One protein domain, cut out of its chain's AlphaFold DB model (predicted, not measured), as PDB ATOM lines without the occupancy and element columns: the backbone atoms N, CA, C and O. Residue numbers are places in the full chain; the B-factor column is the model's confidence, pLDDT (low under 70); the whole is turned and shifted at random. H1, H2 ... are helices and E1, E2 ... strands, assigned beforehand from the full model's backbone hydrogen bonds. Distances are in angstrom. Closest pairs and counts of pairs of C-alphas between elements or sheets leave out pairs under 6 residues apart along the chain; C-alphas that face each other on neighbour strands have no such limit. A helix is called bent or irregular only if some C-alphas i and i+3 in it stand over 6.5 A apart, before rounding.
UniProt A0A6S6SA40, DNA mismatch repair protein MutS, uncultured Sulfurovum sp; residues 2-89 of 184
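This is residues 2 to 89 of the 184 residues of the protein "DNA mismatch repair protein MutS" of uncultured Sulfurovum sp (UniProt A0A6S6SA40). A loose, flat model in two unlike halves: at one end the strand hairpin of E1 and E2, the helix H4 and the helix H5 run side by side, with H4 between the strands and H5. The other half is an open run of loops with three short helices, H1 at the far end of the long axis and H2 and H3 nearer in, where residues 21 to 27 stick out. The printed part has 88 residues, with five named helices and two named strands in the order H1 H2 H3 E1 E2 H4 H5; the sheet, E1 - E2, is antiparallel, and the class is mixed, helices and strands. The whole is loose, with a radius of gyration of the C-alphas of 16.4 A and spans of 49 by 28 by 15 A.

H1, residues 2 to 5, is apart from H2, residues 17 to 21. H2 and H3, residues 23 to 26, are close but not clearly touching; their closest C-alphas, those of Thr 20 and Asn 26, are 6.3 A apart. E1, residues 34 to 41, and E2, residues 46 to 55, form an antiparallel hairpin at 159 degrees, with N 39 and O 48 at 3.0 A and N 54 and O 35 at 2.9 A, within hydrogen-bond range. E2 bends by 68 degrees at residue 52. The closest C-alphas of E1 and H4, residues 62 to 69, are those of Tyr 40 and Glu 65, 5.5 A apart. Those of E2 and H4 are Leu 47 and Ser 69, 6.4 A apart. H5, residues 74 to 88, touches H4 with residues 77 to 81 alone, and the closest C-alphas, those of Leu 64 and Ile 77, are 7.1 A apart. H4 and H5 form a helical hairpin, at a shallow tilt of 9 degrees, opposite ways. H5 is apart from E1 and E2. In H4 and H5 every O i to N i+4 pair is within hydrogen-bond range; in H2 it is 0 of 1, with 2 of 2 O i to N i+3 pairs within range, and H1 and H3 are too short for an i+4 pair.

H1 begins at C-alpha 2, (88.330, -67.102, -90.306), and measures 5.2 A from first to last C-alpha; H2 measures 8.1 A and H3 5.1 A. H2 is neither bent nor irregular, but only just: C-alphas 17 and 20 are 6.3 A apart. E1 begins at C-alpha 34, (72.157, -62.237, -102.038), and measures 22.8 A; E2 measures 24.3 A. H4 measures 11.0 A, and H5 20.9 A, ending at C-alpha 88, (61.209, -54.250, -87.354).

The C-alphas farthest apart, those of Leu 6 and Glu 75, are 49.9 A apart. The printed part has no cut, and the link from H1 to H2 is long, with 11 residues. The mean pLDDT of the printed part is 84.2, and residues 60 to 61 and 87 to 89 are under 70.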
ATOM      1  N   LYS A   2      87.205 -66.197 -89.980       85.44
ATOM      2  CA  LYS A   2      88.330 -67.102 -90.306       85.44
ATOM      3  C   LYS A   2      88.418 -67.433 -91.805       85.44
ATOM      4  O   LYS A   2      89.498 -67.323 -92.359       85.44
ATOM      5  N   LEU A   3      87.289 -67.766 -92.439       87.19
ATOM      6  CA  LEU A   3      87.226 -68.088 -93.874       87.19
ATOM      7  C   LEU A   3      87.641 -66.909 -94.764       87.19
ATOM      8  O   LEU A   3      88.390 -67.103 -95.710       87.19
ATOM      9  N   ASN A   4      87.239 -65.688 -94.399       83.31
ATOM     10  CA  ASN A   4      87.647 -64.479 -95.115       83.31
ATOM     11  C   ASN A   4      89.161 -64.216 -95.010       83.31
ATOM     12  O   ASN A   4      89.788 -63.867 -95.996       83.31
ATOM     13  N   ARG A   5      89.778 -64.450 -93.838       85.50
ATOM     14  CA  ARG A   5      91.245 -64.341 -93.679       85.50
ATOM     15  C   ARG A   5      92.031 -65.370 -94.491       85.50
ATOM     16  O   ARG A   5      93.209 -65.163 -94.733       85.50
ATOM     17  N   LEU A   6      91.403 -66.496 -94.821       90.75
ATOM     18  CA  LEU A   6      91.993 -67.543 -95.653       90.75
ATOM     19  C   LEU A   6      91.734 -67.307 -97.147       90.75
ATOM     20  O   LEU A   6      92.098 -68.165 -97.942       90.75
ATOM     21  N   GLU A   7      91.058 -66.206 -97.507       86.75
ATOM     22  CA  GLU A   7      90.675 -65.863 -98.886       86.75
ATOM     23  C   GLU A   7      89.956 -67.010 -99.614       86.75
ATOM     24  O   GLU A   7      90.039 -67.184-100.827       86.75
ATOM     25  N   CYS A   8      89.228 -67.826 -98.850       91.31
ATOM     26  CA  CYS A   8      88.521 -68.980 -99.374       91.31
ATOM     27  C   CYS A   8      87.170 -68.550 -99.953       91.31
ATOM     28  O   CYS A   8      86.396 -67.855 -99.283       91.31
ATOM     29  N   LEU A   9      86.854 -69.011-101.165       92.12
ATOM     30  CA  LEU A   9      85.516 -68.879-101.731       92.12
ATOM     31  C   LEU A   9      84.530 -69.699-100.890       92.12
ATOM     32  O   LEU A   9      84.706 -70.902-100.710       92.12
ATOM     33  N   HIS A  10      83.489 -69.050-100.373       91.38
ATOM     34  CA  HIS A  10      82.477 -69.708 -99.557       91.38
ATOM     35  C   HIS A  10      81.098 -69.104 -99.797       91.38
ATOM     36  O   HIS A  10      80.965 -67.930-100.136       91.38
ATOM     37  N   ILE A  11      80.076 -69.930 -99.591       92.44
ATOM     38  CA  ILE A  11      78.668 -69.544 -99.635       92.44
ATOM     39  C   ILE A  11      78.068 -69.894 -98.279       92.44
ATOM     40  O   ILE A  11      78.330 -70.967 -97.735       92.44
ATOM     41  N   PHE A  12      77.276 -68.979 -97.731       90.38
ATOM     42  CA  PHE A  12      76.603 -69.163 -96.455       90.38
ATOM     43  C   PHE A  12      75.126 -68.804 -96.601       90.38
ATOM     44  O   PHE A  12      74.799 -67.673 -96.948       90.38
ATOM     45  N   ALA A  13      74.247 -69.770 -96.343       90.81
ATOM     46  CA  ALA A  13      72.801 -69.575 -96.329       90.81
ATOM     47  C   ALA A  13      72.306 -69.523 -94.879       90.81
ATOM     48  O   ALA A  13      72.724 -70.332 -94.049       90.81
ATOM     49  N   THR A  14      71.433 -68.567 -94.561       87.88
ATOM     50  CA  THR A  14      70.918 -68.363 -93.201       87.88
ATOM     51  C   THR A  14      69.535 -67.717 -93.214       87.88
ATOM     52  O   THR A  14      69.198 -66.997 -94.148       87.88
ATOM     53  N   HIS A  15      68.759 -67.946 -92.152       83.19
ATOM     54  CA  HIS A  15      67.504 -67.235 -91.866       83.19
ATOM     55  C   HIS A  15      67.700 -66.027 -90.936       83.19
ATOM     56  O   HIS A  15      66.759 -65.300 -90.629       83.19
ATOM     57  N   LEU A  16      68.922 -65.814 -90.446       83.44
ATOM     58  CA  LEU A  16      69.232 -64.747 -89.503       83.44
ATOM     59  C   LEU A  16      69.518 -63.438 -90.251       83.44
ATOM     60  O   LEU A  16      70.676 -63.106 -90.502       83.44
ATOM     61  N   HIS A  17      68.468 -62.679 -90.569       77.94
ATOM     62  CA  HIS A  17      68.596 -61.371 -91.232       77.94
ATOM     63  C   HIS A  17      69.454 -60.375 -90.430       77.94
ATOM     64  O   HIS A  17      70.229 -59.623 -91.008       77.94
ATOM     65  N   GLN A  18      69.412 -60.444 -89.096       76.25
ATOM     66  CA  GLN A  18      70.180 -59.574 -88.191       76.25
ATOM     67  C   GLN A  18      71.706 -59.722 -88.322       76.25
ATOM     68  O   GLN A  18      72.450 -58.881 -87.820       76.25
ATOM     69  N   LEU A  19      72.219 -60.760 -89.006       83.75
ATOM     70  CA  LEU A  19      73.664 -60.870 -89.244       83.75
ATOM     71  C   LEU A  19      74.214 -59.648 -89.985       83.75
ATOM     72  O   LEU A  19      75.350 -59.256 -89.730       83.75
ATOM     73  N   THR A  20      73.425 -59.048 -90.875       79.81
ATOM     74  CA  THR A  20      73.849 -57.884 -91.663       79.81
ATOM     75  C   THR A  20      73.844 -56.590 -90.857       79.81
ATOM     76  O   THR A  20      74.284 -55.568 -91.357       79.81
ATOM     77  N   GLU A  21      73.365 -56.598 -89.615       82.31
ATOM     78  CA  GLU A  21      73.453 -55.452 -88.701       82.31
ATOM     79  C   GLU A  21      74.752 -55.490 -87.882       82.31
ATOM     80  O   GLU A  21      75.211 -54.472 -87.358       82.31
ATOM     81  N   LEU A  22      75.393 -56.661 -87.792       85.31
ATOM     82  CA  LEU A  22      76.636 -56.828 -87.054       85.31
ATOM     83  C   LEU A  22      77.777 -56.119 -87.780       85.31
ATOM     84  O   LEU A  22      78.140 -56.462 -88.909       85.31
ATOM     85  N   LYS A  23      78.421 -55.178 -87.087       86.12
ATOM     86  CA  LYS A  23      79.572 -54.428 -87.605       86.12
ATOM     87  C   LYS A  23      80.666 -55.348 -88.162       86.12
ATOM     88  O   LYS A  23      81.192 -55.111 -89.239       86.12
ATOM     89  N   GLN A  24      80.945 -56.453 -87.470       86.31
ATOM     90  CA  GLN A  24      81.933 -57.456 -87.876       86.31
ATOM     91  C   GLN A  24      81.638 -58.092 -89.241       86.31
ATOM     92  O   GLN A  24      82.560 -58.591 -89.882       86.31
ATOM     93  N   ILE A  25      80.368 -58.137 -89.644       88.12
ATOM     94  CA  ILE A  25      79.927 -58.675 -90.930       88.12
ATOM     95  C   ILE A  25      79.975 -57.574 -91.994       88.12
ATOM     96  O   ILE A  25      80.565 -57.797 -93.046       88.12
ATOM     97  N   ASN A  26      79.462 -56.376 -91.692       83.44
ATOM     98  CA  ASN A  26      79.494 -55.224 -92.608       83.44
ATOM     99  C   ASN A  26      80.909 -54.735 -92.947       83.44
ATOM    100  O   ASN A  26      81.140 -54.227 -94.041       83.44
ATOM    101  N   ASP A  27      81.872 -54.915 -92.043       87.44
ATOM    102  CA  ASP A  27      83.268 -54.530 -92.278       87.44
ATOM    103  C   ASP A  27      83.974 -55.450 -93.308       87.44
ATOM    104  O   ASP A  27      85.089 -55.158 -93.757       87.44
ATOM    105  N   ILE A  28      83.353 -56.568 -93.714       89.19
ATOM    106  CA  ILE A  28      83.903 -57.500 -94.706       89.19
ATOM    107  C   ILE A  28      83.636 -56.976 -96.126       89.19
ATOM    108  O   ILE A  28      82.584 -57.210 -96.706       89.19
ATOM    109  N   ARG A  29      84.638 -56.331 -96.733       85.38
ATOM    110  CA  ARG A  29      84.530 -55.724 -98.081       85.38
ATOM    111  C   ARG A  29      84.254 -56.706 -99.225       85.38
ATOM    112  O   ARG A  29      83.765 -56.300-100.269       85.38
ATOM    113  N   THR A  30      84.628 -57.969 -99.053       88.06
ATOM    114  CA  THR A  30      84.472 -59.042-100.049       88.06
ATOM    115  C   THR A  30      83.136 -59.776 -99.926       88.06
ATOM    116  O   THR A  30      82.861 -60.672-100.721       88.06
ATOM    117  N   LEU A  31      82.317 -59.438 -98.925       89.00
ATOM    118  CA  LEU A  31      81.029 -60.076 -98.694       89.00
ATOM    119  C   LEU A  31      79.999 -59.545 -99.691       89.00
ATOM    120  O   LEU A  31      79.815 -58.338 -99.827       89.00
ATOM    121  N   ILE A  32      79.296 -60.463-100.348       89.62
ATOM    122  CA  ILE A  32      78.176 -60.149-101.231       89.62
ATOM    123  C   ILE A  32      76.930 -60.781-100.624       89.62
ATOM    124  O   ILE A  32      76.857 -62.001-100.478       89.62
ATOM    125  N   CYS A  33      75.956 -59.949-100.265       89.38
ATOM    126  CA  CYS A  33      74.657 -60.414 -99.802       89.38
ATOM    127  C   CYS A  33      73.728 -60.648-100.991       89.38
ATOM    128  O   CYS A  33      73.547 -59.761-101.828       89.38
ATOM    129  N   MET A  34      73.128 -61.833-101.030       90.56
ATOM    130  CA  MET A  34      72.157 -62.237-102.038       90.56
ATOM    131  C   MET A  34      70.981 -62.926-101.348       90.56
ATOM    132  O   MET A  34      71.150 -63.534-100.289       90.56
ATOM    133  N   HIS A  35      69.811 -62.894-101.976       89.44
ATOM    134  CA  HIS A  35      68.617 -63.569-101.488       89.44
ATOM    135  C   HIS A  35      67.823 -64.201-102.633       89.44
ATOM    136  O   HIS A  35      67.994 -63.858-103.802       89.44
ATOM    137  N   LEU A  36      66.943 -65.127-102.268       88.56
ATOM    138  CA  LEU A  36      65.863 -65.615-103.119       88.56
ATOM    139  C   LEU A  36      64.567 -64.982-102.622       88.56
ATOM    140  O   LEU A  36      64.398 -64.813-101.412       88.56
ATOM    141  N   SER A  37      63.682 -64.604-103.538       84.06
ATOM    142  CA  SER A  37      62.424 -63.952-103.181       84.06
ATOM    143  C   SER A  37      61.247 -64.908-103.344       84.06
ATOM    144  O   SER A  37      61.278 -65.862-104.123       84.06
ATOM    145  N   VAL A  38      60.217 -64.684-102.539       84.38
ATOM    146  CA  VAL A  38      58.970 -65.437-102.595       84.38
ATOM    147  C   VAL A  38      57.845 -64.447-102.370       84.38
ATOM    148  O   VAL A  38      57.934 -63.600-101.479       84.38
ATOM    149  N   THR A  39      56.803 -64.556-103.179       83.06
ATOM    150  CA  THR A  39      55.635 -63.678-103.131       83.06
ATOM    151  C   THR A  39      54.378 -64.521-103.180       83.06
ATOM    152  O   THR A  39      54.302 -65.450-103.988       83.06
ATOM    153  N   TYR A  40      53.393 -64.213-102.346       82.75
ATOM    154  CA  TYR A  40      52.080 -64.822-102.460       82.75
ATOM    155  C   TYR A  40      51.220 -64.021-103.443       82.75
ATOM    156  O   TYR A  40      51.101 -62.800-103.341       82.75
ATOM    157  N   ASP A  41      50.666 -64.719-104.425       84.81
ATOM    158  CA  ASP A  41      49.724 -64.188-105.400       84.81
ATOM    159  C   ASP A  41      48.308 -64.437-104.876       84.81
ATOM    160  O   ASP A  41      47.876 -65.583-104.754       84.81
ATOM    161  N   LEU A  42      47.629 -63.346-104.514       81.06
ATOM    162  CA  LEU A  42      46.283 -63.371-103.942       81.06
ATOM    163  C   LEU A  42      45.212 -63.716-104.977       81.06
ATOM    164  O   LEU A  42      44.194 -64.296-104.604       81.06
ATOM    165  N   ASP A  43      45.420 -63.345-106.241       87.12
ATOM    166  CA  ASP A  43      44.412 -63.519-107.288       87.12
ATOM    167  C   ASP A  43      44.320 -64.990-107.705       87.12
ATOM    168  O   ASP A  43      43.228 -65.527-107.890       87.12
ATOM    169  N   ASP A  44      45.477 -65.650-107.788       87.00
ATOM    170  CA  ASP A  44      45.596 -67.058-108.175       87.00
ATOM    171  C   ASP A  44      45.829 -68.014-106.989       87.00
ATOM    172  O   ASP A  44      46.076 -69.202-107.209       87.00
ATOM    173  N   ASP A  45      45.786 -67.509-105.751       83.69
ATOM    174  CA  ASP A  45      45.956 -68.272-104.506       83.69
ATOM    175  C   ASP A  45      47.179 -69.210-104.521       83.69
ATOM    176  O   ASP A  45      47.109 -70.422-104.300       83.69
ATOM    177  N   LYS A  46      48.345 -68.652-104.860       86.75
ATOM    178  CA  LYS A  46      49.566 -69.442-105.057       86.75
ATOM    179  C   LYS A  46      50.801 -68.737-104.529       86.75
ATOM    180  O   LYS A  46      50.959 -67.524-104.624       86.75
ATOM    181  N   LEU A  47      51.738 -69.526-104.018       85.88
ATOM    182  CA  LEU A  47      53.044 -69.031-103.603       85.88
ATOM    183  C   LEU A  47      54.035 -69.119-104.774       85.88
ATOM    184  O   LEU A  47      54.336 -70.207-105.271       85.88
ATOM    185  N   ILE A  48      54.546 -67.973-105.221       87.25
ATOM    186  CA  ILE A  48      55.496 -67.868-106.331       87.25
ATOM    187  C   ILE A  48      56.917 -67.834-105.770       87.25
ATOM    188  O   ILE A  48      57.283 -66.926-105.027       87.25
ATOM    189  N   TYR A  49      57.730 -68.817-106.158       88.31
ATOM    190  CA  TYR A  49      59.142 -68.898-105.786       88.31
ATOM    191  C   TYR A  49      60.019 -68.303-106.891       88.31
ATOM    192  O   TYR A  49      60.188 -68.931-107.941       88.31
ATOM    193  N   ASP A  50      60.634 -67.145-106.647       86.62
ATOM    194  CA  ASP A  50      61.682 -66.630-107.525       86.62
ATOM    195  C   ASP A  50      63.007 -67.314-107.180       86.62
ATOM    196  O   ASP A  50      63.624 -67.092-106.134       86.62
ATOM    197  N   ARG A  51      63.439 -68.195-108.080       89.56
ATOM    198  CA  ARG A  51      64.685 -68.956-107.944       89.56
ATOM    199  C   ARG A  51      65.897 -68.209-108.502       89.56
ATOM    200  O   ARG A  51      66.984 -68.781-108.559       89.56
ATOM    201  N   THR A  52      65.722 -66.958-108.909       91.31
ATOM    202  CA  THR A  52      66.818 -66.081-109.313       91.31
ATOM    203  C   THR A  52      67.446 -65.449-108.079       91.31
ATOM    204  O   THR A  52      66.756 -64.829-107.273       91.31
ATOM    205  N   LEU A  53      68.765 -65.586-107.928       90.25
ATOM    206  CA  LEU A  53      69.495 -64.876-106.880       90.25
ATOM    207  C   LEU A  53      69.482 -63.375-107.162       90.25
ATOM    208  O   LEU A  53      70.032 -62.922-108.166       90.25
ATOM    209  N   GLN A  54      68.900 -62.616-106.242       88.38
ATOM    210  CA  GLN A  54      68.831 -61.162-106.295       88.38
ATOM    211  C   GLN A  54      69.818 -60.541-105.297       88.38
ATOM    212  O   GLN A  54      70.032 -61.103-104.217       88.38
ATOM    213  N   PRO A  55      70.424 -59.387-105.618       87.06
ATOM    214  CA  PRO A  55      71.302 -58.684-104.690       87.06
ATOM    215  C   PRO A  55      70.543 -58.171-103.459       87.06
ATOM    216  O   PRO A  55      69.370 -57.806-103.531       87.06
ATOM    217  N   GLY A  56      71.233 -58.111-102.320       86.12
ATOM    218  CA  GLY A  56      70.695 -57.621-101.048       86.12
ATOM    219  C   GLY A  56      70.226 -58.728-100.103       86.12
ATOM    220  O   GLY A  56      70.315 -59.915-100.410       86.12
ATOM    221  N   ASN A  57      69.724 -58.328 -98.933       79.62
ATOM    222  CA  ASN A  57      69.415 -59.228 -97.808       79.62
ATOM    223  C   ASN A  57      68.022 -59.880 -97.880       79.62
ATOM    224  O   ASN A  57      67.681 -60.699 -97.026       79.62
ATOM    225  N   GLY A  58      67.227 -59.510 -98.886       74.69
ATOM    226  CA  GLY A  58      65.855 -59.968 -99.062       74.69
ATOM    227  C   GLY A  58      64.868 -59.418 -98.041       74.69
ATOM    228  O   GLY A  58      65.231 -58.765 -97.064       74.69
ATOM    229  N   SER A  59      63.590 -59.674 -98.306       71.44
ATOM    230  CA  SER A  59      62.491 -59.298 -97.420       71.44
ATOM    231  C   SER A  59      62.403 -60.240 -96.217       71.44
ATOM    232  O   SER A  59      62.535 -61.455 -96.360       71.44
ATOM    233  N   THR A  60      62.094 -59.694 -95.039       67.81
ATOM    234  CA  THR A  60      61.805 -60.470 -93.818       67.81
ATOM    235  C   THR A  60      60.383 -61.052 -93.803       67.81
ATOM    236  O   THR A  60      60.007 -61.766 -92.875       67.81
ATOM    237  N   VAL A  61      59.571 -60.754 -94.826       67.44
ATOM    238  CA  VAL A  61      58.127 -61.054 -94.867       67.44
ATOM    239  C   VAL A  61      57.831 -62.497 -95.312       67.44
ATOM    240  O   VAL A  61      56.700 -62.956 -95.190       67.44
ATOM    241  N   TYR A  62      58.850 -63.259 -95.733       75.25
ATOM    242  CA  TYR A  62      58.719 -64.640 -96.226       75.25
ATOM    243  C   TYR A  62      57.824 -65.543 -95.359       75.25
ATOM    244  O   TYR A  62      56.962 -66.250 -95.879       75.25
ATOM    245  N   GLY A  63      57.999 -65.505 -94.033       78.44
ATOM    246  CA  GLY A  63      57.244 -66.368 -93.121       78.44
ATOM    247  C   GLY A  63      55.735 -66.102 -93.130       78.44
ATOM    248  O   GLY A  63      54.950 -67.039 -93.012       78.44
ATOM    249  N   LEU A  64      55.326 -64.843 -93.313       80.81
ATOM    250  CA  LEU A  64      53.913 -64.459 -93.346       80.81
ATOM    251  C   LEU A  64      53.269 -64.780 -94.693       80.81
ATOM    252  O   LEU A  64      52.140 -65.256 -94.719       80.81
ATOM    253  N   GLU A  65      53.993 -64.591 -95.797       80.06
ATOM    254  CA  GLU A  65      53.519 -64.979 -97.133       80.06
ATOM    255  C   GLU A  65      53.270 -66.491 -97.216       80.06
ATOM    256  O   GLU A  65      52.258 -66.941 -97.750       80.06
ATOM    257  N   PHE A  66      54.142 -67.286 -96.592       83.12
ATOM    258  CA  PHE A  66      53.939 -68.727 -96.479       83.12
ATOM    259  C   PHE A  66      52.713 -69.073 -95.619       83.12
ATOM    260  O   PHE A  66      51.898 -69.906 -96.010       83.12
ATOM    261  N   ALA A  67      52.540 -68.413 -94.472       83.94
ATOM    262  CA  ALA A  67      51.390 -68.623 -93.595       83.94
ATOM    263  C   ALA A  67      50.050 -68.275 -94.278       83.94
ATOM    264  O   ALA A  67      49.075 -69.008 -94.109       83.94
ATOM    265  N   LYS A  68      50.019 -67.219 -95.107       81.38
ATOM    266  CA  LYS A  68      48.860 -66.863 -95.946       81.38
ATOM    267  C   LYS A  68      48.500 -67.987 -96.918       81.38
ATOM    268  O   LYS A  68      47.339 -68.379 -96.974       81.38
ATOM    269  N   SER A  69      49.496 -68.579 -97.584       81.62
ATOM    270  CA  SER A  69      49.279 -69.704 -98.512       81.62
ATOM    271  C   SER A  69      48.769 -70.991 -97.848       81.62
ATOM    272  O   SER A  69      48.247 -71.872 -98.523       81.62
ATOM    273  N   LEU A  70      48.901 -71.115 -96.524       85.50
ATOM    274  CA  LEU A  70      48.347 -72.231 -95.751       85.50
ATOM    275  C   LEU A  70      46.907 -71.975 -95.276       85.50
ATOM    276  O   LEU A  70      46.389 -72.761 -94.485       85.50
ATOM    277  N   HIS A  71      46.283 -70.874 -95.711       82.94
ATOM    278  CA  HIS A  71      44.973 -70.410 -95.245       82.94
ATOM    279  C   HIS A  71      44.869 -70.349 -93.719       82.94
ATOM    280  O   HIS A  71      43.842 -70.701 -93.132       82.94
ATOM    281  N   MET A  72      45.952 -69.927 -93.058       85.75
ATOM    282  CA  MET A  72      45.908 -69.665 -91.624       85.75
ATOM    283  C   MET A  72      44.890 -68.567 -91.316       85.75
ATOM    284  O   MET A  72      44.607 -67.699 -92.142       85.75
ATOM    285  N   ASP A  73      44.349 -68.620 -90.104       89.88
ATOM    286  CA  ASP A  73      43.314 -67.699 -89.661       89.88
ATOM    287  C   ASP A  73      43.726 -66.221 -89.834       89.88
ATOM    288  O   ASP A  73      44.850 -65.814 -89.532       89.88
ATOM    289  N   ASN A  74      42.795 -65.402 -90.329       86.19
ATOM    290  CA  ASN A  74      43.068 -64.003 -90.654       86.19
ATOM    291  C   ASN A  74      43.359 -63.147 -89.414       86.19
ATOM    292  O   ASN A  74      44.100 -62.168 -89.519       86.19
ATOM    293  N   GLU A  75      42.778 -63.472 -88.258       91.00
ATOM    294  CA  GLU A  75      43.077 -62.793 -86.994       91.00
ATOM    295  C   GLU A  75      44.512 -63.111 -86.562       91.00
ATOM    296  O   GLU A  75      45.276 -62.203 -86.229       91.00
ATOM    297  N   PHE A  76      44.920 -64.378 -86.691       89.69
ATOM    298  CA  PHE A  76      46.297 -64.809 -86.451       89.69
ATOM    299  C   PHE A  76      47.305 -64.103 -87.373       89.69
ATOM    300  O   PHE A  76      48.298 -63.552 -86.890       89.69
ATOM    301  N   ILE A  77      47.050 -64.073 -88.689       88.25
ATOM    302  CA  ILE A  77      47.939 -63.418 -89.665       88.25
ATOM    303  C   ILE A  77      48.079 -61.923 -89.367       88.25
ATOM    304  O   ILE A  77      49.198 -61.408 -89.358       88.25
ATOM    305  N   LYS A  78      46.971 -61.231 -89.071       87.62
ATOM    306  CA  LYS A  78      46.996 -59.805 -88.714       87.62
ATOM    307  C   LYS A  78      47.798 -59.550 -87.443       87.62
ATOM    308  O   LYS A  78      48.663 -58.677 -87.445       87.62
ATOM    309  N   GLY A  79      47.577 -60.339 -86.391       89.62
ATOM    310  CA  GLY A  79      48.340 -60.214 -85.149       89.62
ATOM    311  C   GLY A  79      49.843 -60.430 -85.362       89.62
ATOM    312  O   GLY A  79      50.669 -59.679 -84.842       89.62
ATOM    313  N   ALA A  80      50.219 -61.410 -86.185       88.19
ATOM    314  CA  ALA A  80      51.616 -61.669 -86.519       88.19
ATOM    315  C   ALA A  80      52.243 -60.541 -87.370       88.19
ATOM    316  O   ALA A  80      53.392 -60.160 -87.130       88.19
ATOM    317  N   GLU A  81      51.496 -59.968 -88.322       84.00
ATOM    318  CA  GLU A  81      51.914 -58.786 -89.090       84.00
ATOM    319  C   GLU A  81      52.168 -57.572 -88.187       84.00
ATOM    320  O   GLU A  81      53.186 -56.892 -88.346       84.00
ATOM    321  N   GLU A  82      51.283 -57.317 -87.221       83.88
ATOM    322  CA  GLU A  82      51.418 -56.220 -86.257       83.88
ATOM    323  C   GLU A  82      52.662 -56.383 -85.377       83.88
ATOM    324  O   GLU A  82      53.472 -55.458 -85.280       83.88
ATOM    325  N   ILE A  83      52.867 -57.567 -84.792       83.56
ATOM    326  CA  ILE A  83      54.053 -57.859 -83.972       83.56
ATOM    327  C   ILE A  83      55.334 -57.720 -84.809       83.56
ATOM    328  O   ILE A  83      56.310 -57.124 -84.350       83.56
ATOM    329  N   ARG A  84      55.347 -58.213 -86.058       80.00
ATOM    330  CA  ARG A  84      56.511 -58.079 -86.952       80.00
ATOM    331  C   ARG A  84      56.854 -56.613 -87.206       80.00
ATOM    332  O   ARG A  84      58.016 -56.237 -87.066       80.00
ATOM    333  N   LYS A  85      55.862 -55.785 -87.554       75.44
ATOM    334  CA  LYS A  85      56.057 -54.340 -87.766       75.44
ATOM    335  C   LYS A  85      56.610 -53.660 -86.516       75.44
ATOM    336  O   LYS A  85      57.522 -52.843 -86.618       75.44
ATOM    337  N   GLN A  86      56.106 -54.038 -85.337       73.25
ATOM    338  CA  GLN A  86      56.602 -53.508 -84.068       73.25
ATOM    339  C   GLN A  86      58.082 -53.829 -83.835       73.25
ATOM    340  O   GLN A  86      58.819 -52.948 -83.395       73.25
ATOM    341  N   LEU A  87      58.509 -55.059 -84.138       68.75
ATOM    342  CA  LEU A  87      59.892 -55.517 -83.969       68.75
ATOM    343  C   LEU A  87      60.852 -54.942 -85.017       68.75
ATOM    344  O   LEU A  87      62.006 -54.675 -84.701       68.75
ATOM    345  N   ALA A  88      60.387 -54.748 -86.252       65.31
ATOM    346  CA  ALA A  88      61.209 -54.250 -87.354       65.31
ATOM    347  C   ALA A  88      61.426 -52.724 -87.317       65.31
ATOM    348  O   ALA A  88      62.154 -52.195 -88.151       65.31
ATOM    349  N   ASN A  89      60.773 -52.001 -86.393       61.41
ATOM    350  CA  ASN A  89      60.667 -50.534 -86.409       61.41
ATOM    351  C   ASN A  89      60.171 -49.962 -87.757       61.41
ATOM    352  O   ASN A  89      60.278 -48.762 -88.006       61.41
TER     353      ASN A  89